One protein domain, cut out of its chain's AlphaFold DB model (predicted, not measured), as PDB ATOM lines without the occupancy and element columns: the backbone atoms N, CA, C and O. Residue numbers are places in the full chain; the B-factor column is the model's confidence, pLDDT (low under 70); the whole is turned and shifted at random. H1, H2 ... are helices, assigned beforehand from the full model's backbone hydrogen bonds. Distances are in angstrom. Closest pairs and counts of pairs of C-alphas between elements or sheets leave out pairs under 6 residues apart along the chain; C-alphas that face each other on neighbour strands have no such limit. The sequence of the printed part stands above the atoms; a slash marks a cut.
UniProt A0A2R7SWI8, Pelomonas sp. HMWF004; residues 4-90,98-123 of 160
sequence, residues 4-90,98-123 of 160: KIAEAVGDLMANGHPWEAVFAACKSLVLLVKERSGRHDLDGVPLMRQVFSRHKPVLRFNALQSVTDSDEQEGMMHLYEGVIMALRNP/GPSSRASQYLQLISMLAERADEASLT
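AT A GLANCE: This is residues 4 to 90 and 98 to 123 of the 160 residues of a protein of Pelomonas sp. HMWF004 (UniProt A0A2R7SWI8). Three nearly aligned helices, H1, H2 and H5, stand side by side as a triangle, and the longest helix, H4, crosses H2 at a steep tilt, with its residues 83 to 87 packed on H2 and with short H3 packed along its residues 77 to 85. H1, H2, H4 and H5 make an up-and-down bundle, each running against the one before. The 113 printed residues, all helix by class, have five named helices, H1 to H5, no named strand, and are compact, radius of gyration of the C-alphas 14.2 A, spans 46 by 28 by 22 A.

IN THESE COORDINATES: H4, residues 67 to 87, 29.8 A, begins at C-alpha 67 (8.823, -6.390, 31.085). H3 is residues 44 to 51, H2 18 to 37, 28.5 A, and H1 4 to 14. H5, residues 100 to 119, 29.0 A, ends at C-alpha 119 (26.406, 1.073, 24.356).

HOW THE PARTS SIT: H2, the hub, touches H5 at a shallow tilt of 9 degrees, closest C-alphas Trp 19 and Ala 103, 5.7 A. H3 and H4 form a hairpin, closest C-alphas Val 45 and Glu 81, 5.1 A. Every O i to N i+4 pair is within hydrogen-bond range in H2, H3, H4 and H5, and 4 of 7 in H1.

THE WHOLE: Residues 91 to 97 are not printed, and C-alphas 90 and 98 are 19.6 A apart. H3 to H4 is a long link; pLDDT is under 70 at residues 89 to 90.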
ATOM      1  N   LYS A   4      35.018  11.343  26.909       97.25
ATOM      2  CA  LYS A   4      34.331  12.638  26.723       97.25
ATOM      3  C   LYS A   4      34.021  13.366  28.037       97.25
ATOM      4  O   LYS A   4      33.847  14.583  28.065       97.25
ATOM      5  N   ILE A   5      33.915  12.618  29.136       98.31
ATOM      6  CA  ILE A   5      33.743  13.202  30.468       98.31
ATOM      7  C   ILE A   5      35.104  13.633  31.008       98.31
ATOM      8  O   ILE A   5      35.213  14.749  31.497       98.31
ATOM      9  N   ALA A   6      36.134  12.794  30.866       97.94
ATOM     10  CA  ALA A   6      37.499  13.114  31.276       97.94
ATOM     11  C   ALA A   6      38.018  14.396  30.602       97.94
ATOM     12  O   ALA A   6      38.551  15.267  31.286       97.94
ATOM     13  N   GLU A   7      37.782  14.549  29.297       98.00
ATOM     14  CA  GLU A   7      38.117  15.759  28.536       98.00
ATOM     15  C   GLU A   7      37.422  17.004  29.106       98.00
ATOM     16  O   GLU A   7      38.061  18.024  29.340       98.00
ATOM     17  N   ALA A   8      36.124  16.910  29.405       96.94
ATOM     18  CA  ALA A   8      35.345  18.045  29.896       96.94
ATOM     19  C   ALA A   8      35.727  18.503  31.315       96.94
ATOM     20  O   ALA A   8      35.390  19.624  31.700       96.94
ATOM     21  N   VAL A   9      36.371  17.644  32.113       97.00
ATOM     22  CA  VAL A   9      36.633  17.912  33.538       97.00
ATOM     23  C   VAL A   9      38.107  18.016  33.906       97.00
ATOM     24  O   VAL A   9      38.395  18.458  35.017       97.00
ATOM     25  N   GLY A  10      39.027  17.619  33.023       95.69
ATOM     26  CA  GLY A  10      40.458  17.500  33.321       95.69
ATOM     27  C   GLY A  10      41.052  18.759  33.953       95.69
ATOM     28  O   GLY A  10      41.570  18.702  35.070       95.69
ATOM     29  N   ASP A  11      40.883  19.906  33.296       96.75
ATOM     30  CA  ASP A  11      41.416  21.186  33.778       96.75
ATOM     31  C   ASP A  11      40.763  21.632  35.090       96.75
ATOM     32  O   ASP A  11      41.430  22.143  35.987       96.75
ATOM     33  N   LEU A  12      39.457  21.417  35.243       95.12
ATOM     34  CA  LEU A  12      38.728  21.797  36.454       95.12
ATOM     35  C   LEU A  12      39.194  20.973  37.656       95.12
ATOM     36  O   LEU A  12      39.422  21.513  38.736       95.12
ATOM     37  N   MET A  13      39.407  19.674  37.457       93.81
ATOM     38  CA  MET A  13      39.939  18.786  38.486       93.81
ATOM     39  C   MET A  13      41.382  19.147  38.853       93.81
ATOM     40  O   MET A  13      41.704  19.199  40.041       93.81
ATOM     41  N   ALA A  14      42.229  19.450  37.864       95.25
ATOM     42  CA  ALA A  14      43.619  19.851  38.089       95.25
ATOM     43  C   ALA A  14      43.739  21.171  38.873       95.25
ATOM     44  O   ALA A  14      44.656  21.330  39.673       95.25
ATOM     45  N   ASN A  15      42.783  22.084  38.688       96.12
ATOM     46  CA  ASN A  15      42.761  23.397  39.335       96.12
ATOM     47  C   ASN A  15      41.942  23.441  40.642       96.12
ATOM     48  O   ASN A  15      41.751  24.511  41.211       96.12
ATOM     49  N   GLY A  16      41.465  22.299  41.149       93.62
ATOM     50  CA  GLY A  16      40.757  22.244  42.435       93.62
ATOM     51  C   GLY A  16      39.298  22.716  42.386       93.62
ATOM     52  O   GLY A  16      38.765  23.146  43.408       93.62
ATOM     53  N   HIS A  17      38.637  22.580  41.233       93.94
ATOM     54  CA  HIS A  17      37.236  22.949  40.987       93.94
ATOM     55  C   HIS A  17      36.344  21.713  40.743       93.94
ATOM     56  O   HIS A  17      35.817  21.508  39.642       93.94
ATOM     57  N   PRO A  18      36.185  20.819  41.737       93.31
ATOM     58  CA  PRO A  18      35.569  19.513  41.521       93.31
ATOM     59  C   PRO A  18      34.064  19.587  41.232       93.31
ATOM     60  O   PRO A  18      33.518  18.698  40.583       93.31
ATOM     61  N   TRP A  19      33.365  20.624  41.686       92.94
ATOM     62  CA  TRP A  19      31.927  20.731  41.450       92.94
ATOM     63  C   TRP A  19      31.585  21.449  40.149       92.94
ATOM     64  O   TRP A  19      30.626  21.085  39.467       92.94
ATOM     65  N   GLU A  20      32.415  22.399  39.740       92.56
ATOM     66  CA  GLU A  20      32.413  22.936  38.389       92.56
ATOM     67  C   GLU A  20      32.686  21.810  37.385       92.56
ATOM     68  O   GLU A  20      32.019  21.742  36.351       92.56
ATOM     69  N   ALA A  21      33.583  20.872  37.718       95.00
ATOM     70  CA  ALA A  21      33.788  19.646  36.950       95.00
ATOM     71  C   ALA A  21      32.506  18.800  36.852       95.00
ATOM     72  O   ALA A  21      32.161  18.349  35.763       95.00
ATOM     73  N   VAL A  22      31.743  18.620  37.937       95.31
ATOM     74  CA  VAL A  22      30.441  17.915  37.887       95.31
ATOM     75  C   VAL A  22      29.462  18.614  36.939       95.31
ATOM     76  O   VAL A  22      28.799  17.958  36.128       95.31
ATOM     77  N   PHE A  23      29.393  19.943  36.986       93.62
ATOM     78  CA  PHE A  23      28.540  20.719  36.087       93.62
ATOM     79  C   PHE A  23      28.982  20.600  34.619       93.62
ATOM     80  O   PHE A  23      28.145  20.411  33.729       93.62
ATOM     81  N   ALA A  24      30.290  20.654  34.356       95.19
ATOM     82  CA  ALA A  24      30.869  20.442  33.031       95.19
ATOM     83  C   ALA A  24      30.594  19.022  32.508       95.19
ATOM     84  O   ALA A  24      30.171  18.858  31.362       95.19
ATOM     85  N   ALA A  25      30.717  18.005  33.362       97.12
ATOM     86  CA  ALA A  25      30.391  16.623  33.034       97.12
ATOM     87  C   ALA A  25      28.914  16.459  32.641       97.12
ATOM     88  O   ALA A  25      28.619  15.814  31.638       97.12
ATOM     89  N   CYS A  26      27.981  17.096  33.358       96.75
ATOM     90  CA  CYS A  26      26.560  17.063  32.997       96.75
ATOM     91  C   CYS A  26      26.297  17.688  31.620       96.75
ATOM     92  O   CYS A  26      25.497  17.166  30.843       96.75
ATOM     93  N   LYS A  27      26.970  18.800  31.291       96.12
ATOM     94  CA  LYS A  27      26.891  19.398  29.947       96.12
ATOM     95  C   LYS A  27      27.436  18.447  28.884       96.12
ATOM     96  O   LYS A  27      26.790  18.277  27.853       96.12
ATOM     97  N   SER A  28      28.577  17.814  29.149       97.81
ATOM     98  CA  SER A  28      29.184  16.841  28.237       97.81
ATOM     99  C   SER A  28      28.267  15.633  27.997       97.81
ATOM    100  O   SER A  28      28.038  15.263  26.845       97.81
ATOM    101  N   LEU A  29      27.627  15.101  29.048       98.56
ATOM    102  CA  LEU A  29      26.639  14.021  28.937       98.56
ATOM    103  C   LEU A  29      25.439  14.424  28.066       98.56
ATOM    104  O   LEU A  29      25.029  13.668  27.190       98.56
ATOM    105  N   VAL A  30      24.890  15.629  28.255       98.00
ATOM    106  CA  VAL A  30      23.798  16.143  27.408       98.00
ATOM    107  C   VAL A  30      24.223  16.215  25.942       98.00
ATOM    108  O   VAL A  30      23.477  15.774  25.070       98.00
ATOM    109  N   LEU A  31      25.413  16.750  25.658       98.12
ATOM    110  CA  LEU A  31      25.929  16.844  24.291       98.12
ATOM    111  C   LEU A  31      26.137  15.464  23.664       98.12
ATOM    112  O   LEU A  31      25.795  15.277  22.500       98.12
ATOM    113  N   LEU A  32      26.642  14.493  24.433       98.56
ATOM    114  CA  LEU A  32      26.745  13.101  24.000       98.56
ATOM    115  C   LEU A  32      25.378  12.534  23.613       98.56
ATOM    116  O   LEU A  32      25.225  12.008  22.516       98.56
ATOM    117  N   VAL A  33      24.361  12.699  24.458       98.50
ATOM    118  CA  VAL A  33      23.010  12.205  24.157       98.50
ATOM    119  C   VAL A  33      22.432  12.876  22.908       98.50
ATOM    120  O   VAL A  33      21.820  12.195  22.085       98.50
ATOM    121  N   LYS A  34      22.646  14.185  22.714       98.56
ATOM    122  CA  LYS A  34      22.222  14.889  21.489       98.56
ATOM    123  C   LYS A  34      22.873  14.306  20.242       98.56
ATOM    124  O   LYS A  34      22.166  13.988  19.296       98.56
ATOM    125  N   GLU A  35      24.190  14.132  20.264       98.12
ATOM    126  CA  GLU A  35      24.960  13.572  19.150       98.12
ATOM    127  C   GLU A  35      24.511  12.148  18.807       98.12
ATOM    128  O   GLU A  35      24.260  11.829  17.649       98.12
ATOM    129  N   ARG A  36      24.326  11.309  19.829       97.69
ATOM    130  CA  ARG A  36      23.931   9.904  19.669       97.69
ATOM    131  C   ARG A  36      22.493   9.752  19.171       97.69
ATOM    132  O   ARG A  36      22.204   8.835  18.412       97.69
ATOM    133  N   SER A  37      21.587  10.630  19.604       97.81
ATOM    134  CA  SER A  37      20.157  10.564  19.262       97.81
ATOM    135  C   SER A  37      19.755  11.405  18.047       97.81
ATOM    136  O   SER A  37      18.648  11.242  17.536       97.81
ATOM    137  N   GLY A  38      20.593  12.353  17.620       97.69
ATOM    138  CA  GLY A  38      20.250  13.370  16.623       97.69
ATOM    139  C   GLY A  38      19.226  14.415  17.098       97.69
ATOM    140  O   GLY A  38      18.779  15.239  16.300       97.69
ATOM    141  N   ARG A  39      18.828  14.419  18.379       97.12
ATOM    142  CA  ARG A  39      17.808  15.336  18.933       97.12
ATOM    143  C   ARG A  39      18.414  16.626  19.467       97.12
ATOM    144  O   ARG A  39      18.500  16.854  20.672       97.12
ATOM    145  N   HIS A  40      18.830  17.492  18.548       97.50
ATOM    146  CA  HIS A  40      19.413  18.798  18.879       97.50
ATOM    147  C   HIS A  40      18.376  19.855  19.288       97.50
ATOM    148  O   HIS A  40      18.742  20.835  19.937       97.50
ATOM    149  N   ASP A  41      17.104  19.634  18.946       97.19
ATOM    150  CA  ASP A  41      15.950  20.489  19.245       97.19
ATOM    151  C   ASP A  41      15.528  20.468  20.722       97.19
ATOM    152  O   ASP A  41      14.844  21.377  21.185       97.19
ATOM    153  N   LEU A  42      15.953  19.451  21.475       96.50
ATOM    154  CA  LEU A  42      15.649  19.301  22.898       96.50
ATOM    155  C   LEU A  42      16.858  19.628  23.772       96.50
ATOM    156  O   LEU A  42      18.002  19.619  23.322       96.50
ATOM    157  N   ASP A  43      16.627  19.851  25.063       95.94
ATOM    158  CA  ASP A  43      17.690  19.972  26.060       95.94
ATOM    159  C   ASP A  43      17.231  19.455  27.431       95.94
ATOM    160  O   ASP A  43      16.037  19.269  27.669       95.94
ATOM    161  N   GLY A  44      18.183  19.224  28.336       94.81
ATOM    162  CA  GLY A  44      17.926  18.923  29.742       94.81
ATOM    163  C   GLY A  44      17.034  17.695  29.976       94.81
ATOM    164  O   GLY A  44      17.184  16.659  29.332       94.81
ATOM    165  N   VAL A  45      16.097  17.817  30.919       96.12
ATOM    166  CA  VAL A  45      15.131  16.761  31.273       96.12
ATOM    167  C   VAL A  45      14.244  16.341  30.085       96.12
ATOM    168  O   VAL A  45      14.126  15.135  29.860       96.12
ATOM    169  N   PRO A  46      13.658  17.263  29.287       97.56
ATOM    170  CA  PRO A  46      12.912  16.892  28.081       97.56
ATOM    171  C   PRO A  46      13.689  15.994  27.111       97.56
ATOM    172  O   PRO A  46      13.124  15.025  26.604       97.56
ATOM    173  N   LEU A  47      14.982  16.272  26.892       98.19
ATOM    174  CA  LEU A  47      15.847  15.437  26.053       98.19
ATOM    175  C   LEU A  47      15.924  14.006  26.594       98.19
ATOM    176  O   LEU A  47      15.659  13.063  25.852       98.19
ATOM    177  N   MET A  48      16.240  13.845  27.883       98.19
ATOM    178  CA  MET A  48      16.428  12.520  28.490       98.19
ATOM    179  C   MET A  48      15.144  11.687  28.455       98.19
ATOM    180  O   MET A  48      15.174  10.527  28.041       98.19
ATOM    181  N   ARG A  49      14.005  12.301  28.793       98.25
ATOM    182  CA  ARG A  49      12.689  11.644  28.750       98.25
ATOM    183  C   ARG A  49      12.321  11.163  27.358       98.25
ATOM    184  O   ARG A  49      11.798  10.064  27.201       98.25
ATOM    185  N   GLN A  50      12.558  11.990  26.343       98.31
ATOM    186  CA  GLN A  50      12.154  11.644  24.989       98.31
ATOM    187  C   GLN A  50      13.101  10.623  24.354       98.31
ATOM    188  O   GLN A  50      12.640   9.685  23.708       98.31
ATOM    189  N   VAL A  51      14.413  10.785  24.536       98.56
ATOM    190  CA  VAL A  51      15.411   9.902  23.922       98.56
ATOM    191  C   VAL A  51      15.352   8.496  24.508       98.56
ATOM    192  O   VAL A  51      15.428   7.535  23.742       98.56
ATOM    193  N   PHE A  52      15.156   8.366  25.821       98.56
ATOM    194  CA  PHE A  52      15.192   7.077  26.516       98.56
ATOM    195  C   PHE A  52      13.812   6.549  26.938       98.56
ATOM    196  O   PHE A  52      13.745   5.581  27.688       98.56
ATOM    197  N   SER A  53      12.713   7.137  26.449       97.56
ATOM    198  CA  SER A  53      11.340   6.714  26.773       97.56
ATOM    199  C   SER A  53      11.127   5.203  26.641       97.56
ATOM    200  O   SER A  53      11.493   4.616  25.628       97.56
ATOM    201  N   ARG A  54      10.405   4.583  27.583       95.25
ATOM    202  CA  ARG A  54      10.022   3.162  27.479       95.25
ATOM    203  C   ARG A  54       9.100   2.843  26.296       95.25
ATOM    204  O   ARG A  54       9.040   1.703  25.854       95.25
ATOM    205  N   HIS A  55       8.347   3.827  25.795       92.50
ATOM    206  CA  HIS A  55       7.317   3.600  24.772       92.50
ATOM    207  C   HIS A  55       7.835   3.808  23.349       92.50
ATOM    208  O   HIS A  55       7.551   3.014  22.452       92.50
ATOM    209  N   LYS A  56       8.555   4.909  23.122       94.94
ATOM    210  CA  LYS A  56       9.114   5.277  21.815       94.94
ATOM    211  C   LYS A  56      10.528   5.844  21.992       94.94
ATOM    212  O   LYS A  56      10.720   7.036  21.753       94.94
ATOM    213  N   PRO A  57      11.498   5.026  22.442       97.44
ATOM    214  CA  PRO A  57      12.862   5.496  22.628       97.44
ATOM    215  C   PRO A  57      13.509   5.800  21.281       97.44
ATOM    216  O   PRO A  57      13.327   5.063  20.310       97.44
ATOM    217  N   VAL A  58      14.322   6.849  21.247       98.19
ATOM    218  CA  VAL A  58      15.277   7.091  20.157       98.19
ATOM    219  C   VAL A  58      16.514   6.215  20.352       98.19
ATOM    220  O   VAL A  58      17.006   5.627  19.392       98.19
ATOM    221  N   LEU A  59      16.974   6.092  21.600       98.38
ATOM    222  CA  LEU A  59      18.071   5.219  22.006       98.38
ATOM    223  C   LEU A  59      17.553   4.143  22.961       98.38
ATOM    224  O   LEU A  59      16.940   4.450  23.986       98.38
ATOM    225  N   ARG A  60      17.825   2.882  22.630       97.88
ATOM    226  CA  ARG A  60      17.469   1.718  23.447       97.88
ATOM    227  C   ARG A  60      18.703   1.101  24.092       97.88
ATOM    228  O   ARG A  60      19.738   0.949  23.443       97.88
ATOM    229  N   PHE A  61      18.566   0.728  25.356       97.88
ATOM    230  CA  PHE A  61      19.617   0.093  26.151       97.88
ATOM    231  C   PHE A  61      19.648  -1.430  26.004       97.88
ATOM    232  O   PHE A  61      20.681  -2.044  26.261       97.88
ATOM    233  N   ASN A  62      18.532  -2.020  25.579       96.06
ATOM    234  CA  ASN A  62      18.326  -3.456  25.441       96.06
ATOM    235  C   ASN A  62      17.332  -3.747  24.290       96.06
ATOM    236  O   ASN A  62      17.078  -2.899  23.425       96.06
ATOM    237  N   ALA A  63      16.796  -4.969  24.235       95.44
ATOM    238  CA  ALA A  63      15.934  -5.410  23.143       95.44
ATOM    239  C   ALA A  63      14.484  -4.895  23.231       95.44
ATOM    240  O   ALA A  63      13.809  -4.894  22.199       95.44
ATOM    241  N   LEU A  64      14.025  -4.433  24.403       95.31
ATOM    242  CA  LEU A  64      12.636  -4.032  24.680       95.31
ATOM    243  C   LEU A  64      11.614  -5.133  24.356       95.31
ATOM    244  O   LEU A  64      10.527  -4.859  23.847       95.31
ATOM    245  N   GLN A  65      11.976  -6.390  24.623       95.81
ATOM    246  CA  GLN A  65      11.132  -7.557  24.340       95.81
ATOM    247  C   GLN A  65      10.388  -8.070  25.572       95.81
ATOM    248  O   GLN A  65       9.414  -8.811  25.439       95.81
ATOM    249  N   SER A  66      10.838  -7.688  26.765       97.00
ATOM    250  CA  SER A  66      10.291  -8.160  28.031       97.00
ATOM    251  C   SER A  66       9.858  -7.006  28.942       97.00
ATOM    252  O   SER A  66      10.167  -5.832  28.706       97.00
ATOM    253  N   VAL A  67       9.128  -7.343  30.007       97.19
ATOM    254  CA  VAL A  67       8.823  -6.390  31.085       97.19
ATOM    255  C   VAL A  67      10.121  -5.927  31.747       97.19
ATOM    256  O   VAL A  67      10.327  -4.728  31.875       97.19
ATOM    257  N   THR A  68      11.044  -6.850  32.033       97.88
ATOM    258  CA  THR A  68      12.371  -6.543  32.586       97.88
ATOM    259  C   THR A  68      13.152  -5.561  31.712       97.88
ATOM    260  O   THR A  68      13.709  -4.596  32.224       97.88
ATOM    261  N   ASP A  69      13.146  -5.761  30.392       97.69
ATOM    262  CA  ASP A  69      13.797  -4.858  29.437       97.69
ATOM    263  C   ASP A  69      13.184  -3.451  29.509       97.69
ATOM    264  O   ASP A  69      13.888  -2.439  29.502       97.69
ATOM    265  N   SER A  70      11.852  -3.396  29.569       97.69
ATOM    266  CA  SER A  70      11.098  -2.146  29.624       97.69
ATOM    267  C   SER A  70      11.352  -1.386  30.926       97.69
ATOM    268  O   SER A  70      11.445  -0.160  30.905       97.69
ATOM    269  N   ASP A  71      11.472  -2.109  32.037       98.31
ATOM    270  CA  ASP A  71      11.733  -1.545  33.357       98.31
ATOM    271  C   ASP A  71      13.188  -1.066  33.478       98.31
ATOM    272  O   ASP A  71      13.429   0.008  34.025       98.31
ATOM    273  N   GLU A  72      14.162  -1.786  32.904       98.19
ATOM    274  CA  GLU A  72      15.548  -1.303  32.805       98.19
ATOM    275  C   GLU A  72      15.619  -0.017  31.968       98.19
ATOM    276  O   GLU A  72      16.262   0.954  32.371       98.19
ATOM    277  N   GLN A  73      14.929   0.019  30.824       98.44
ATOM    278  CA  GLN A  73      14.892   1.191  29.951       98.44
ATOM    279  C   GLN A  73      14.315   2.415  30.676       98.44
ATOM    280  O   GLN A  73      14.902   3.498  30.623       98.44
ATOM    281  N   GLU A  74      13.181   2.249  31.359       98.56
ATOM    282  CA  GLU A  74      12.550   3.313  32.144       98.56
ATOM    283  C   GLU A  74      13.416   3.734  33.338       98.56
ATOM    284  O   GLU A  74      13.636   4.926  33.555       98.56
ATOM    285  N   GLY A  75      13.980   2.774  34.069       98.62
ATOM    286  CA  GLY A  75      14.880   3.045  35.186       98.62
ATOM    287  C   GLY A  75      16.108   3.841  34.750       98.62
ATOM    288  O   GLY A  75      16.482   4.819  35.400       98.62
ATOM    289  N   MET A  76      16.699   3.491  33.607       98.56
ATOM    290  CA  MET A  76      17.830   4.230  33.060       98.56
ATOM    291  C   MET A  76      17.418   5.640  32.632       98.56
ATOM    292  O   MET A  76      18.093   6.604  32.983       98.56
ATOM    293  N   MET A  77      16.270   5.805  31.970       98.62
ATOM    294  CA  MET A  77      15.717   7.133  31.676       98.62
ATOM    295  C   MET A  77      15.593   7.991  32.949       98.62
ATOM    296  O   MET A  77      15.992   9.160  32.932       98.62
ATOM    297  N   HIS A  78      15.109   7.419  34.056       98.69
ATOM    298  CA  HIS A  78      14.997   8.116  35.340       98.69
ATOM    299  C   HIS A  78      16.355   8.503  35.943       98.69
ATOM    300  O   HIS A  78      16.500   9.593  36.500       98.69
ATOM    301  N   LEU A  79      17.382   7.661  35.806       98.62
ATOM    302  CA  LEU A  79      18.737   8.009  36.245       98.62
ATOM    303  C   LEU A  79      19.285   9.211  35.470       98.62
ATOM    304  O   LEU A  79      19.798  10.154  36.076       98.62
ATOM    305  N   TYR A  80      19.132   9.212  34.146       98.50
ATOM    306  CA  TYR A  80      19.576  10.323  33.307       98.50
ATOM    307  C   TYR A  80      18.817  11.609  33.623       98.50
ATOM    308  O   TYR A  80      19.438  12.653  33.836       98.50
ATOM    309  N   GLU A  81      17.483  11.564  33.670       97.44
ATOM    310  CA  GLU A  81      16.701  12.765  33.965       97.44
ATOM    311  C   GLU A  81      17.000  13.293  35.371       97.44
ATOM    312  O   GLU A  81      17.111  14.503  35.540       97.44
ATOM    313  N   GLY A  82      17.173  12.405  36.356       96.50
ATOM    314  CA  GLY A  82      17.441  12.767  37.743       96.50
ATOM    315  C   GLY A  82      18.804  13.429  37.901       96.50
ATOM    316  O   GLY A  82      18.902  14.485  38.522       96.50
ATOM    317  N   VAL A  83      19.844  12.872  37.272       96.12
ATOM    318  CA  VAL A  83      21.190  13.468  37.242       96.12
ATOM    319  C   VAL A  83      21.155  14.857  36.615       96.12
ATOM    320  O   VAL A  83      21.674  15.811  37.193       96.12
ATOM    321  N   ILE A  84      20.500  15.000  35.463       95.44
ATOM    322  CA  ILE A  84      20.403  16.293  34.790       95.44
ATOM    323  C   ILE A  84      19.559  17.284  35.596       95.44
ATOM    324  O   ILE A  84      19.951  18.436  35.728       95.44
ATOM    325  N   MET A  85      18.444  16.862  36.184       93.50
ATOM    326  CA  MET A  85      17.590  17.727  36.999       93.50
ATOM    327  C   MET A  85      18.291  18.202  38.277       93.50
ATOM    328  O   MET A  85      18.163  19.366  38.647       93.50
ATOM    329  N   ALA A  86      19.027  17.313  38.946       91.44
ATOM    330  CA  ALA A  86      19.647  17.597  40.236       91.44
ATOM    331  C   ALA A  86      20.968  18.365  40.115       91.44
ATOM    332  O   ALA A  86      21.269  19.210  40.958       91.44
ATOM    333  N   LEU A  87      21.779  18.053  39.099       90.69
ATOM    334  CA  LEU A  87      23.167  18.525  39.013       90.69
ATOM    335  C   LEU A  87      23.373  19.596  37.940       90.69
ATOM    336  O   LEU A  87      24.320  20.380  38.026       90.69
ATOM    337  N   ARG A  88      22.489  19.675  36.938       84.12
ATOM    338  CA  ARG A  88      22.535  20.708  35.899       84.12
ATOM    339  C   ARG A  88      21.435  21.734  36.155       84.12
ATOM    340  O   ARG A  88      20.307  21.562  35.715       84.12
ATOM    341  N   ASN A  89      21.780  22.850  36.795       68.56
ATOM    342  CA  ASN A  89      20.871  23.992  36.906       68.56
ATOM    343  C   ASN A  89      21.087  24.977  35.734       68.56
ATOM    344  O   ASN A  89      22.122  25.644  35.700       68.56
ATOM    345  N   PRO A  90      20.145  25.119  34.783       56.31
ATOM    346  CA  PRO A  90      20.248  26.121  33.720       56.31
ATOM    347  C   PRO A  90      20.052  27.575  34.209       56.31
ATOM    348  O   PRO A  90      20.293  28.491  33.430       56.31
ATOM    349  N   GLY A  98      29.787  20.692  48.332       85.94
ATOM    350  CA  GLY A  98      30.049  19.734  49.398       85.94
ATOM    351  C   GLY A  98      31.469  19.172  49.331       85.94
ATOM    352  O   GLY A  98      32.314  19.724  48.625       85.94
ATOM    353  N   PRO A  99      31.750  18.067  50.038       91.88
ATOM    354  CA  PRO A  99      33.076  17.460  50.039       91.88
ATOM    355  C   PRO A  99      33.509  17.030  48.633       91.88
ATOM    356  O   PRO A  99      32.702  16.472  47.887       91.88
ATOM    357  N   SER A 100      34.789  17.202  48.292       90.88
ATOM    358  CA  SER A 100      35.337  16.798  46.985       90.88
ATOM    359  C   SER A 100      35.129  15.310  46.683       90.88
ATOM    360  O   SER A 100      34.934  14.931  45.533       90.88
ATOM    361  N   SER A 101      35.080  14.457  47.713       94.50
ATOM    362  CA  SER A 101      34.757  13.033  47.563       94.50
ATOM    363  C   SER A 101      33.368  12.794  46.962       94.50
ATOM    364  O   SER A 101      33.198  11.869  46.170       94.50
ATOM    365  N   ARG A 102      32.385  13.647  47.279       94.56
ATOM    366  CA  ARG A 102      31.033  13.571  46.710       94.56
ATOM    367  C   ARG A 102      31.020  13.993  45.243       94.56
ATOM    368  O   ARG A 102      30.363  13.345  44.436       94.56
ATOM    369  N   ALA A 103      31.784  15.021  44.883       94.31
ATOM    370  CA  ALA A 103      31.944  15.405  43.485       94.31
ATOM    371  C   ALA A 103      32.536  14.252  42.654       94.31
ATOM    372  O   ALA A 103      31.988  13.908  41.610       94.31
ATOM    373  N   SER A 104      33.561  13.559  43.163       95.06
ATOM    374  CA  SER A 104      34.121  12.370  42.501       95.06
ATOM    375  C   SER A 104      33.109  11.231  42.327       95.06
ATOM    376  O   SER A 104      33.172  10.505  41.336       95.06
ATOM    377  N   GLN A 105      32.168  11.050  43.261       96.88
ATOM    378  CA  GLN A 105      31.086  10.061  43.124       96.88
ATOM    379  C   GLN A 105      30.116  10.453  42.004       96.88
ATOM    380  O   GLN A 105      29.775   9.614  41.172       96.88
ATOM    381  N   TYR A 106      29.731  11.729  41.926       97.00
ATOM    382  CA  TYR A 106      28.909  12.226  40.822       97.00
ATOM    383  C   TYR A 106      29.612  12.101  39.472       97.00
ATOM    384  O   TYR A 106      28.990  11.679  38.502       97.00
ATOM    385  N   LEU A 107      30.909  12.401  39.402       97.31
ATOM    386  CA  LEU A 107      31.692  12.240  38.179       97.31
ATOM    387  C   LEU A 107      31.747  10.781  37.707       97.31
ATOM    388  O   LEU A 107      31.615  10.523  36.513       97.31
ATOM    389  N   GLN A 108      31.894   9.826  38.628       98.31
ATOM    390  CA  GLN A 108      31.844   8.397  38.303       98.31
ATOM    391  C   GLN A 108      30.452   7.961  37.835       98.31
ATOM    392  O   GLN A 108      30.349   7.232  36.853       98.31
ATOM    393  N   LEU A 109      29.386   8.453  38.473       98.44
ATOM    394  CA  LEU A 109      28.015   8.204  38.026       98.44
ATOM    395  C   LEU A 109      27.789   8.746  36.606       98.44
ATOM    396  O   LEU A 109      27.329   8.012  35.739       98.44
ATOM    397  N   ILE A 110      28.159  10.002  36.345       98.56
ATOM    398  CA  ILE A 110      28.013  10.630  35.024       98.56
ATOM    399  C   ILE A 110      28.853   9.893  33.971       98.56
ATOM    400  O   ILE A 110      28.390   9.694  32.851       98.56
ATOM    401  N   SER A 111      30.062   9.458  34.332       98.69
ATOM    402  CA  SER A 111      30.916   8.620  33.485       98.69
ATOM    403  C   SER A 111      30.241   7.304  33.110       98.69
ATOM    404  O   SER A 111      30.222   6.961  31.935       98.69
ATOM    405  N   MET A 112      29.674   6.591  34.084       98.69
ATOM    406  CA  MET A 112      28.965   5.335  33.837       98.69
ATOM    407  C   MET A 112      27.751   5.559  32.932       98.69
ATOM    408  O   MET A 112      27.532   4.797  31.997       98.69
ATOM    409  N   LEU A 113      26.995   6.644  33.137       98.69
ATOM    410  CA  LEU A 113      25.901   6.985  32.228       98.69
ATOM    411  C   LEU A 113      26.418   7.257  30.809       98.69
ATOM    412  O   LEU A 113      25.841   6.748  29.860       98.69
ATOM    413  N   ALA A 114      27.525   7.979  30.638       98.75
ATOM    414  CA  ALA A 114      28.113   8.184  29.313       98.75
ATOM    415  C   ALA A 114      28.506   6.856  28.632       98.75
ATOM    416  O   ALA A 114      28.166   6.653  27.469       98.75
ATOM    417  N   GLU A 115      29.107   5.917  29.368       98.69
ATOM    418  CA  GLU A 115      29.402   4.558  28.876       98.69
ATOM    419  C   GLU A 115      28.116   3.832  28.435       98.69
ATOM    420  O   GLU A 115      28.042   3.298  27.328       98.69
ATOM    421  N   ARG A 116      27.043   3.912  29.234       98.44
ATOM    422  CA  ARG A 116      25.732   3.354  28.860       98.44
ATOM    423  C   ARG A 116      25.137   4.012  27.609       98.44
ATOM    424  O   ARG A 116      24.460   3.337  26.834       98.44
ATOM    425  N   ALA A 117      25.360   5.311  27.393       98.31
ATOM    426  CA  ALA A 117      24.902   6.012  26.190       98.31
ATOM    427  C   ALA A 117      25.636   5.529  24.930       98.31
ATOM    428  O   ALA A 117      25.027   5.443  23.858       98.31
ATOM    429  N   ASP A 118      26.923   5.206  25.045       98.19
ATOM    430  CA  ASP A 118      27.739   4.661  23.955       98.19
ATOM    431  C   ASP A 118      27.330   3.231  23.584       98.19
ATOM    432  O   ASP A 118      27.288   2.880  22.404       98.19
ATOM    433  N   GLU A 119      26.926   2.430  24.567       97.75
ATOM    434  CA  GLU A 119      26.406   1.073  24.356       97.75
ATOM    435  C   GLU A 119      24.979   1.047  23.782       97.75
ATOM    436  O   GLU A 119      24.561   0.055  23.180       97.75
ATOM    437  N   ALA A 120      24.206   2.122  23.967       97.81
ATOM    438  CA  ALA A 120      22.839   2.194  23.468       97.81
ATOM    439  C   ALA A 120      22.783   2.089  21.933       97.81
ATOM    440  O   ALA A 120      23.683   2.504  21.206       97.81
ATOM    441  N   SER A 121      21.690   1.554  21.405       97.56
ATOM    442  CA  SER A 121      21.476   1.445  19.961       97.56
ATOM    443  C   SER A 121      20.367   2.383  19.508       97.56
ATOM    444  O   SER A 121      19.384   2.571  20.222       97.56
ATOM    445  N   LEU A 122      20.480   2.939  18.298       96.81
ATOM    446  CA  LEU A 122      19.365   3.653  17.679       96.81
ATOM    447  C   LEU A 122      18.189   2.693  17.474       96.81
ATOM    448  O   LEU A 122      18.352   1.561  17.002       96.81
ATOM    449  N   THR A 123      16.991   3.148  17.819       92.69
ATOM    450  CA  THR A 123      15.769   2.457  17.417       92.69
ATOM    451  C   THR A 123      15.619   2.641  15.913       92.69
ATOM    452  O   THR A 123      15.537   3.773  15.433       92.69
TER     453      THR A 123